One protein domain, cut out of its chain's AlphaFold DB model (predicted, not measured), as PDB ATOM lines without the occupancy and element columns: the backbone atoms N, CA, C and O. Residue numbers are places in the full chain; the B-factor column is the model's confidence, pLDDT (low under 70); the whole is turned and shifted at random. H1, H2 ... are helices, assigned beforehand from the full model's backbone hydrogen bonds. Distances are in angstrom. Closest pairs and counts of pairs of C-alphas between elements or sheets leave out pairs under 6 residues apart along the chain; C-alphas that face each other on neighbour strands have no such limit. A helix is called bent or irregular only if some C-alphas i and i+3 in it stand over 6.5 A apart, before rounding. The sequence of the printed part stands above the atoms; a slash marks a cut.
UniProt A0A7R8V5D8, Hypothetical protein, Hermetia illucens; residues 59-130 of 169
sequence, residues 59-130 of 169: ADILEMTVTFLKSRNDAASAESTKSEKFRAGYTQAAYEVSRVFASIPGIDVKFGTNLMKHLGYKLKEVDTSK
ATOM      1  N   ALA A  59     378.048 206.600 208.029       96.75
ATOM      2  CA  ALA A  59     377.312 205.640 207.215       96.75
ATOM      3  C   ALA A  59     377.653 204.205 207.640       96.75
ATOM      4  O   ALA A  59     376.734 203.448 207.938       96.75
ATOM      5  N   ASP A  60     378.943 203.895 207.796       95.06
ATOM      6  CA  ASP A  60     379.427 202.578 208.223       95.06
ATOM      7  C   ASP A  60     378.882 202.185 209.599       95.06
ATOM      8  O   ASP A  60     378.369 201.082 209.762       95.06
ATOM      9  N   ILE A  61     378.905 203.102 210.582       95.81
ATOM     10  CA  ILE A  61     378.332 202.854 211.922       95.81
ATOM     11  C   ILE A  61     376.872 202.398 211.792       95.81
ATOM     12  O   ILE A  61     376.456 201.418 212.414       95.81
ATOM     13  N   LEU A  62     376.081 203.094 210.973       97.56
ATOM     14  CA  LEU A  62     374.670 202.770 210.776       97.56
ATOM     15  C   LEU A  62     374.485 201.461 210.000       97.56
ATOM     16  O   LEU A  62     373.645 200.647 210.379       97.56
ATOM     17  N   GLU A  63     375.268 201.232 208.948       96.00
ATOM     18  CA  GLU A  63     375.205 200.020 208.130       96.00
ATOM     19  C   GLU A  63     375.571 198.768 208.932       96.00
ATOM     20  O   GLU A  63     374.813 197.791 208.945       96.00
ATOM     21  N   MET A  64     376.687 198.812 209.658       94.56
ATOM     22  CA  MET A  64     377.142 197.717 210.510       94.56
ATOM     23  C   MET A  64     376.122 197.417 211.609       94.56
ATOM     24  O   MET A  64     375.763 196.256 211.812       94.56
ATOM     25  N   THR A  65     375.578 198.453 212.257       96.00
ATOM     26  CA  THR A  65     374.537 198.287 213.284       96.00
ATOM     27  C   THR A  65     373.288 197.616 212.711       96.00
ATOM     28  O   THR A  65     372.757 196.671 213.297       96.00
ATOM     29  N   VAL A  66     372.803 198.063 211.549       96.44
ATOM     30  CA  VAL A  66     371.614 197.475 210.908       96.44
ATOM     31  C   VAL A  66     371.869 196.021 210.515       96.44
ATOM     32  O   VAL A  66     371.013 195.164 210.741       96.44
ATOM     33  N   THR A  67     373.042 195.728 209.958       93.88
ATOM     34  CA  THR A  67     373.436 194.369 209.567       93.88
ATOM     35  C   THR A  67     373.501 193.443 210.778       93.88
ATOM     36  O   THR A  67     372.954 192.340 210.745       93.88
ATOM     37  N   PHE A  68     374.078 193.918 211.883       91.19
ATOM     38  CA  PHE A  68     374.110 193.198 213.150       91.19
ATOM     39  C   PHE A  68     372.702 192.900 213.687       91.19
ATOM     40  O   PHE A  68     372.406 191.761 214.047       91.19
ATOM     41  N   LEU A  69     371.801 193.890 213.695       93.50
ATOM     42  CA  LEU A  69     370.424 193.703 214.166       93.50
ATOM     43  C   LEU A  69     369.636 192.711 213.301       93.50
ATOM     44  O   LEU A  69     368.895 191.892 213.846       93.50
ATOM     45  N   LYS A  70     369.820 192.745 211.975       92.38
ATOM     46  CA  LYS A  70     369.226 191.760 211.057       92.38
ATOM     47  C   LYS A  70     369.733 190.354 211.360       92.38
ATOM     48  O   LYS A  70     368.928 189.472 211.632       92.38
ATOM     49  N   SER A  71     371.053 190.179 211.424       88.81
ATOM     50  CA  SER A  71     371.674 188.890 211.744       88.81
ATOM     51  C   SER A  71     371.201 188.338 213.095       88.81
ATOM     52  O   SER A  71     370.868 187.158 213.207       88.81
ATOM     53  N   ARG A  72     371.086 189.195 214.117       88.44
ATOM     54  CA  ARG A  72     370.567 188.812 215.436       88.44
ATOM     55  C   ARG A  72     369.098 188.388 215.384       88.44
ATOM     56  O   ARG A  72     368.728 187.425 216.052       88.44
ATOM     57  N   ASN A  73     368.265 189.094 214.624       85.50
ATOM     58  CA  ASN A  73     366.858 188.735 214.460       85.50
ATOM     59  C   ASN A  73     366.701 187.395 213.724       85.50
ATOM     60  O   ASN A  73     365.901 186.556 214.137       85.50
ATOM     61  N   ASP A  74     367.516 187.157 212.698       82.44
ATOM     62  CA  ASP A  74     367.532 185.892 211.963       82.44
ATOM     63  C   ASP A  74     367.993 184.732 212.857       82.44
ATOM     64  O   ASP A  74     367.380 183.665 212.860       82.44
ATOM     65  N   ALA A  75     369.014 184.949 213.694       79.88
ATOM     66  CA  ALA A  75     369.463 183.967 214.678       79.88
ATOM     67  C   ALA A  75     368.391 183.671 215.743       79.88
ATOM     68  O   ALA A  75     368.164 182.510 216.089       79.88
ATOM     69  N   ALA A  76     367.687 184.696 216.234       77.94
ATOM     70  CA  ALA A  76     366.578 184.524 217.172       77.94
ATOM     71  C   ALA A  76     365.406 183.750 216.541       77.94
ATOM     72  O   ALA A  76     364.828 182.866 217.178       77.94
ATOM     73  N   SER A  77     365.100 184.029 215.271       75.06
ATOM     74  CA  SER A  77     364.116 183.279 214.486       75.06
ATOM     75  C   SER A  77     364.538 181.817 214.312       75.06
ATOM     76  O   SER A  77     363.757 180.909 214.595       75.06
ATOM     77  N   ALA A  78     365.807 181.564 213.974       73.81
ATOM     78  CA  ALA A  78     366.351 180.213 213.863       73.81
ATOM     79  C   ALA A  78     366.264 179.435 215.189       73.81
ATOM     80  O   ALA A  78     365.949 178.243 215.190       73.81
ATOM     81  N   GLU A  79     366.484 180.093 216.329       74.31
ATOM     82  CA  GLU A  79     366.326 179.491 217.657       74.31
ATOM     83  C   GLU A  79     364.848 179.231 218.017       74.31
ATOM     84  O   GLU A  79     364.520 178.269 218.722       74.31
ATOM     85  N   SER A  80     363.915 180.035 217.492       76.38
ATOM     86  CA  SER A  80     362.483 179.709 217.518       76.38
ATOM     87  C   SER A  80     362.204 178.440 216.712       76.38
ATOM     88  O   SER A  80     361.619 177.490 217.234       76.38
ATOM     89  N   THR A  81     362.737 178.351 215.492       78.88
ATOM     90  CA  THR A  81     362.564 177.181 214.625       78.88
ATOM     91  C   THR A  81     363.139 175.904 215.243       78.88
ATOM     92  O   THR A  81     362.524 174.845 215.134       78.88
ATOM     93  N   LYS A  82     364.295 175.955 215.919       83.00
ATOM     94  CA  LYS A  82     364.849 174.784 216.628       83.00
ATOM     95  C   LYS A  82     363.910 174.292 217.728       83.00
ATOM     96  O   LYS A  82     363.657 173.093 217.819       83.00
ATOM     97  N   SER A  83     363.357 175.207 218.525       84.31
ATOM     98  CA  SER A  83     362.401 174.840 219.574       84.31
ATOM     99  C   SER A  83     361.087 174.295 219.017       84.31
ATOM    100  O   SER A  83     360.559 173.321 219.545       84.31
ATOM    101  N   GLU A  84     360.592 174.847 217.909       86.25
ATOM    102  CA  GLU A  84     359.404 174.332 217.226       86.25
ATOM    103  C   GLU A  84     359.645 172.933 216.661       86.25
ATOM    104  O   GLU A  84     358.800 172.054 216.829       86.25
ATOM    105  N   LYS A  85     360.821 172.694 216.064       89.75
ATOM    106  CA  LYS A  85     361.248 171.368 215.596       89.75
ATOM    107  C   LYS A  85     361.336 170.365 216.744       89.75
ATOM    108  O   LYS A  85     360.826 169.255 216.613       89.75
ATOM    109  N   PHE A  86     361.931 170.752 217.875       91.62
ATOM    110  CA  PHE A  86     361.978 169.910 219.073       91.62
ATOM    111  C   PHE A  86     360.569 169.582 219.578       91.62
ATOM    112  O   PHE A  86     360.251 168.417 219.799       91.62
ATOM    113  N   ARG A  87     359.699 170.591 219.699       91.69
ATOM    114  CA  ARG A  87     358.310 170.431 220.149       91.69
ATOM    115  C   ARG A  87     357.519 169.501 219.228       91.69
ATOM    116  O   ARG A  87     356.790 168.636 219.715       91.69
ATOM    117  N   ALA A  88     357.688 169.642 217.915       92.25
ATOM    118  CA  ALA A  88     357.075 168.763 216.924       92.25
ATOM    119  C   ALA A  88     357.564 167.312 217.081       92.25
ATOM    120  O   ALA A  88     356.745 166.400 217.178       92.25
ATOM    121  N   GLY A  89     358.881 167.102 217.194       94.56
ATOM    122  CA  GLY A  89     359.470 165.777 217.409       94.56
ATOM    123  C   GLY A  89     359.035 165.126 218.725       94.56
ATOM    124  O   GLY A  89     358.683 163.949 218.747       94.56
ATOM    125  N   TYR A  90     358.977 165.900 219.811       95.62
ATOM    126  CA  TYR A  90     358.482 165.434 221.106       95.62
ATOM    127  C   TYR A  90     357.008 165.022 221.033       95.62
ATOM    128  O   TYR A  90     356.628 163.966 221.531       95.62
ATOM    129  N   THR A  91     356.174 165.839 220.381       94.50
ATOM    130  CA  THR A  91     354.744 165.541 220.199       94.50
ATOM    131  C   THR A  91     354.555 164.256 219.395       94.50
ATOM    132  O   THR A  91     353.735 163.419 219.767       94.50
ATOM    133  N   GLN A  92     355.360 164.056 218.348       96.12
ATOM    134  CA  GLN A  92     355.339 162.831 217.553       96.12
ATOM    135  C   GLN A  92     355.758 161.607 218.375       96.12
ATOM    136  O   GLN A  92     355.095 160.574 218.319       96.12
ATOM    137  N   ALA A  93     356.815 161.716 219.181       95.81
ATOM    138  CA  ALA A  93     357.246 160.629 220.056       95.81
ATOM    139  C   ALA A  93     356.161 160.260 221.082       95.81
ATOM    140  O   ALA A  93     355.869 159.082 221.276       95.81
ATOM    141  N   ALA A  94     355.511 161.254 221.696       95.50
ATOM    142  CA  ALA A  94     354.398 161.023 222.616       95.50
ATOM    143  C   ALA A  94     353.198 160.353 221.919       95.50
ATOM    144  O   ALA A  94     352.555 159.478 222.501       95.50
ATOM    145  N   TYR A  95     352.915 160.722 220.667       95.31
ATOM    146  CA  TYR A  95     351.888 160.068 219.858       95.31
ATOM    147  C   TYR A  95     352.212 158.590 219.600       95.31
ATOM    148  O   TYR A  95     351.355 157.732 219.808       95.31
ATOM    149  N   GLU A  96     353.453 158.266 219.225       95.62
ATOM    150  CA  GLU A  96     353.871 156.871 219.027       95.62
ATOM    151  C   GLU A  96     353.805 156.059 220.329       95.62
ATOM    152  O   GLU A  96     353.333 154.923 220.314       95.62
ATOM    153  N   VAL A  97     354.175 156.647 221.475       94.56
ATOM    154  CA  VAL A  97     353.992 156.007 222.791       94.56
ATOM    155  C   VAL A  97     352.521 155.667 223.022       94.56
ATOM    156  O   VAL A  97     352.201 154.531 223.372       94.56
ATOM    157  N   SER A  98     351.613 156.614 222.767       92.81
ATOM    158  CA  SER A  98     350.172 156.378 222.885       92.81
ATOM    159  C   SER A  98     349.689 155.264 221.953       92.81
ATOM    160  O   SER A  98     348.836 154.467 222.339       92.81
ATOM    161  N   ARG A  99     350.218 155.202 220.728       93.69
ATOM    162  CA  ARG A  99     349.846 154.204 219.721       93.69
ATOM    163  C   ARG A  99     350.306 152.799 220.105       93.69
ATOM    164  O   ARG A  99     349.502 151.873 220.051       93.69
ATOM    165  N   VAL A 100     351.564 152.646 220.519       92.38
ATOM    166  CA  VAL A 100     352.129 151.361 220.965       92.38
ATOM    167  C   VAL A 100     351.399 150.856 222.206       92.38
ATOM    168  O   VAL A 100     351.070 149.678 222.298       92.38
ATOM    169  N   PHE A 101     351.074 151.746 223.144       89.62
ATOM    170  CA  PHE A 101     350.322 151.370 224.341       89.62
ATOM    171  C   PHE A 101     348.909 150.887 224.017       89.62
ATOM    172  O   PHE A 101     348.431 149.944 224.641       89.62
ATOM    173  N   ALA A 102     348.252 151.493 223.026       87.81
ATOM    174  CA  ALA A 102     346.932 151.060 222.582       87.81
ATOM    175  C   ALA A 102     346.950 149.690 221.879       87.81
ATOM    176  O   ALA A 102     345.927 149.008 221.866       87.81
ATOM    177  N   SER A 103     348.082 149.274 221.301       88.88
ATOM    178  CA  SER A 103     348.196 147.983 220.613       88.88
ATOM    179  C   SER A 103     348.619 146.822 221.517       88.88
ATOM    180  O   SER A 103     348.583 145.679 221.068       88.88
ATOM    181  N   ILE A 104     349.037 147.078 222.762       88.56
ATOM    182  CA  ILE A 104     349.461 146.029 223.699       88.56
ATOM    183  C   ILE A 104     348.261 145.590 224.561       88.56
ATOM    184  O   ILE A 104     347.755 146.380 225.364       88.56
ATOM    185  N   PRO A 105     347.805 144.329 224.447       85.31
ATOM    186  CA  PRO A 105     346.715 143.820 225.269       85.31
ATOM    187  C   PRO A 105     347.139 143.710 226.742       85.31
ATOM    188  O   PRO A 105     348.224 143.222 227.052       85.31
ATOM    189  N   GLY A 106     346.268 144.142 227.658       83.12
ATOM    190  CA  GLY A 106     346.486 144.030 229.107       83.12
ATOM    191  C   GLY A 106     347.217 145.205 229.767       83.12
ATOM    192  O   GLY A 106     347.485 145.142 230.966       83.12
ATOM    193  N   ILE A 107     347.515 146.285 229.036       84.88
ATOM    194  CA  ILE A 107     348.037 147.523 229.635       84.88
ATOM    195  C   ILE A 107     346.965 148.224 230.477       84.88
ATOM    196  O   ILE A 107     345.824 148.405 230.049       84.88
ATOM    197  N   ASP A 108     347.357 148.670 231.672       87.56
ATOM    198  CA  ASP A 108     346.498 149.463 232.549       87.56
ATOM    199  C   ASP A 108     346.237 150.861 231.959       87.56
ATOM    200  O   ASP A 108     347.139 151.686 231.782       87.56
ATOM    201  N   VAL A 109     344.960 151.149 231.708       86.88
ATOM    202  CA  VAL A 109     344.467 152.433 231.193       86.88
ATOM    203  C   VAL A 109     344.825 153.592 232.134       86.88
ATOM    204  O   VAL A 109     345.125 154.702 231.680       86.88
ATOM    205  N   LYS A 110     344.843 153.362 233.452       89.38
ATOM    206  CA  LYS A 110     345.218 154.393 234.434       89.38
ATOM    207  C   LYS A 110     346.701 154.734 234.336       89.38
ATOM    208  O   LYS A 110     347.075 155.902 234.412       89.38
ATOM    209  N   PHE A 111     347.553 153.739 234.124       90.00
ATOM    210  CA  PHE A 111     348.969 153.972 233.873       90.00
ATOM    211  C   PHE A 111     349.197 154.755 232.569       90.00
ATOM    212  O   PHE A 111     349.881 155.779 232.589       90.00
ATOM    213  N   GLY A 112     348.561 154.351 231.462       90.12
ATOM    214  CA  GLY A 112     348.683 155.046 230.174       90.12
ATOM    215  C   GLY A 112     348.240 156.514 230.234       90.12
ATOM    216  O   GLY A 112     348.941 157.405 229.756       90.12
ATOM    217  N   THR A 113     347.118 156.797 230.901       91.00
ATOM    218  CA  THR A 113     346.631 158.175 231.098       91.00
ATOM    219  C   THR A 113     347.578 159.015 231.955       91.00
ATOM    220  O   THR A 113     347.851 160.166 231.608       91.00
ATOM    221  N   ASN A 114     348.137 158.453 233.031       94.44
ATOM    222  CA  ASN A 114     349.135 159.139 233.856       94.44
ATOM    223  C   ASN A 114     350.431 159.430 233.085       94.44
ATOM    224  O   ASN A 114     350.974 160.528 233.210       94.44
ATOM    225  N   LEU A 115     350.896 158.492 232.255       93.88
ATOM    226  CA  LEU A 115     352.078 158.676 231.413       93.88
ATOM    227  C   LEU A 115     351.866 159.794 230.385       93.88
ATOM    228  O   LEU A 115     352.677 160.715 230.309       93.88
ATOM    229  N   MET A 116     350.755 159.775 229.645       94.44
ATOM    230  CA  MET A 116     350.447 160.822 228.661       94.44
ATOM    231  C   MET A 116     350.278 162.195 229.318       94.44
ATOM    232  O   MET A 116     350.758 163.204 228.797       94.44
ATOM    233  N   LYS A 117     349.665 162.238 230.506       94.44
ATOM    234  CA  LYS A 117     349.567 163.451 231.322       94.44
ATOM    235  C   LYS A 117     350.954 163.969 231.718       94.44
ATOM    236  O   LYS A 117     351.209 165.167 231.611       94.44
ATOM    237  N   HIS A 118     351.863 163.081 232.128       95.38
ATOM    238  CA  HIS A 118     353.243 163.439 232.451       95.38
ATOM    239  C   HIS A 118     353.999 163.985 231.232       95.38
ATOM    240  O   HIS A 118     354.617 165.046 231.326       95.38
ATOM    241  N   LEU A 119     353.892 163.322 230.074       94.88
ATOM    242  CA  LEU A 119     354.508 163.777 228.825       94.88
ATOM    243  C   LEU A 119     353.994 165.161 228.409       94.88
ATOM    244  O   LEU A 119     354.792 166.003 227.996       94.88
ATOM    245  N   GLY A 120     352.694 165.422 228.579       92.94
ATOM    246  CA  GLY A 120     352.092 166.734 228.334       92.94
ATOM    247  C   GLY A 120     352.596 167.825 229.286       92.94
ATOM    248  O   GLY A 120     352.901 168.932 228.843       92.94
ATOM    249  N   TYR A 121     352.747 167.527 230.583       93.88
ATOM    250  CA  TYR A 121     353.329 168.483 231.534       93.88
ATOM    251  C   TYR A 121     354.786 168.805 231.218       93.88
ATOM    252  O   TYR A 121     355.167 169.974 231.268       93.88
ATOM    253  N   LYS A 122     355.582 167.797 230.851       91.88
ATOM    254  CA  LYS A 122     356.985 167.987 230.470       91.88
ATOM    255  C   LYS A 122     357.129 168.842 229.213       91.88
ATOM    256  O   LYS A 122     357.988 169.715 229.183       91.88
ATOM    257  N   LEU A 123     356.242 168.679 228.230       89.94
ATOM    258  CA  LEU A 123     356.212 169.544 227.047       89.94
ATOM    259  C   LEU A 123     355.935 171.012 227.414       89.94
ATOM    260  O   LEU A 123     356.627 171.910 226.944       89.94
ATOM    261  N   LYS A 124     354.976 171.251 228.318       87.94
ATOM    262  CA  LYS A 124     354.649 172.600 228.805       87.94
ATOM    263  C   LYS A 124     355.793 173.232 229.609       87.94
ATOM    264  O   LYS A 124     355.998 174.440 229.537       87.94
ATOM    265  N   GLU A 125     356.537 172.431 230.368       85.69
ATOM    266  CA  GLU A 125     357.709 172.881 231.130       85.69
ATOM    267  C   GLU A 125     358.809 173.417 230.195       85.69
ATOM    268  O   GLU A 125     359.342 174.507 230.428       85.69
ATOM    269  N   VAL A 126     359.066 172.712 229.083       81.44
ATOM    270  CA  VAL A 126     360.014 173.134 228.038       81.44
ATOM    271  C   VAL A 126     359.619 174.492 227.447       81.44
ATOM    272  O   VAL A 126     360.479 175.365 227.325       81.44
ATOM    273  N   ASP A 127     358.330 174.729 227.189       74.06
ATOM    274  CA  ASP A 127     357.838 176.020 226.680       74.06
ATOM    275  C   ASP A 127     357.995 177.160 227.710       74.06
ATOM    276  O   ASP A 127     358.381 178.279 227.363       74.06
ATOM    277  N   THR A 128     357.749 176.893 228.999       67.81
ATOM    278  CA  THR A 128     357.847 177.919 230.059       67.81
ATOM    279  C   THR A 128     359.277 178.340 230.395       67.81
ATOM    280  O   THR A 128     359.497 179.478 230.813       67.81
ATOM    281  N   SER A 129     360.262 177.463 230.175       59.88
ATOM    282  CA  SER A 129     361.678 177.770 230.421       59.88
ATOM    283  C   SER A 129     362.206 178.916 229.543       59.88
ATOM    284  O   SER A 129     363.097 179.658 229.955       59.88
ATOM    285  N   LYS A 130     361.583 179.142 228.377       58.75
ATOM    286  CA  LYS A 130     361.939 180.196 227.417       58.75
ATOM    287  C   LYS A 130     361.497 181.607 227.837       58.75
ATOM    288  O   LYS A 130     362.005 182.586 227.301       58.75
TER     289      LYS A 130
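What this domain is: This is residues 59 to 130 of the 169 residues of the protein "Hypothetical protein" of Hermetia illucens (UniProt A0A7R8V5D8). This is a long helical hairpin with unequal legs: one very long, nearly straight helix, H1, makes 66.0 A of the 72 A length, and a shorter helix, H2, folds back side by side with its later part. The first stretch of H1, residues 59 to 79, sticks out alone beyond the paired part. The printed part has 72 residues with two named helices, H1 then H2, and no named strand; its class is all helix. The whole is an extended rod, with a radius of gyration of the C-alphas of 20.5 A and spans of 72 by 20 by 5 A.

How they stand to each other: H1, residues 59 to 103, begins with residues 59 to 79 standing free. Further along, H1 touches H2, residues 109 to 129, with its residues 87 to 101 alone. The closest C-alphas of the two helices are those of Ala 94 and Leu 119, 6.8 A apart. Their lines stand at a shallow tilt of 5 degrees, and they run opposite ways as a helical hairpin. In both H1 and H2, every O i to N i+4 pair is within hydrogen-bond range.

Where its parts are: H1 has 45 residues and measures 66.0 A from its first to its last C-alpha, from C-alpha 59 at (377.312, 205.640, 207.215) to C-alpha 103 at (348.196, 147.983, 220.613). H2 has 21 residues and measures 30.6 A, ending with C-alpha 129 at (361.678, 177.770, 230.421). Neither helix is bent.

The domain as a whole: The two C-alphas farthest apart are those of Ala 59 and Gly 106, at 72.3 A. The link from H1 to H2 has 5 residues and is tight; residues 103 to 108, of which 103 belongs to H1, stand free. Without the free stretches, the body of 45 residues spans 35 by 17 by 5 A. The printed part has no cut. The mean pLDDT of the printed part is 88.5, and residues 128 to 130 are under 70.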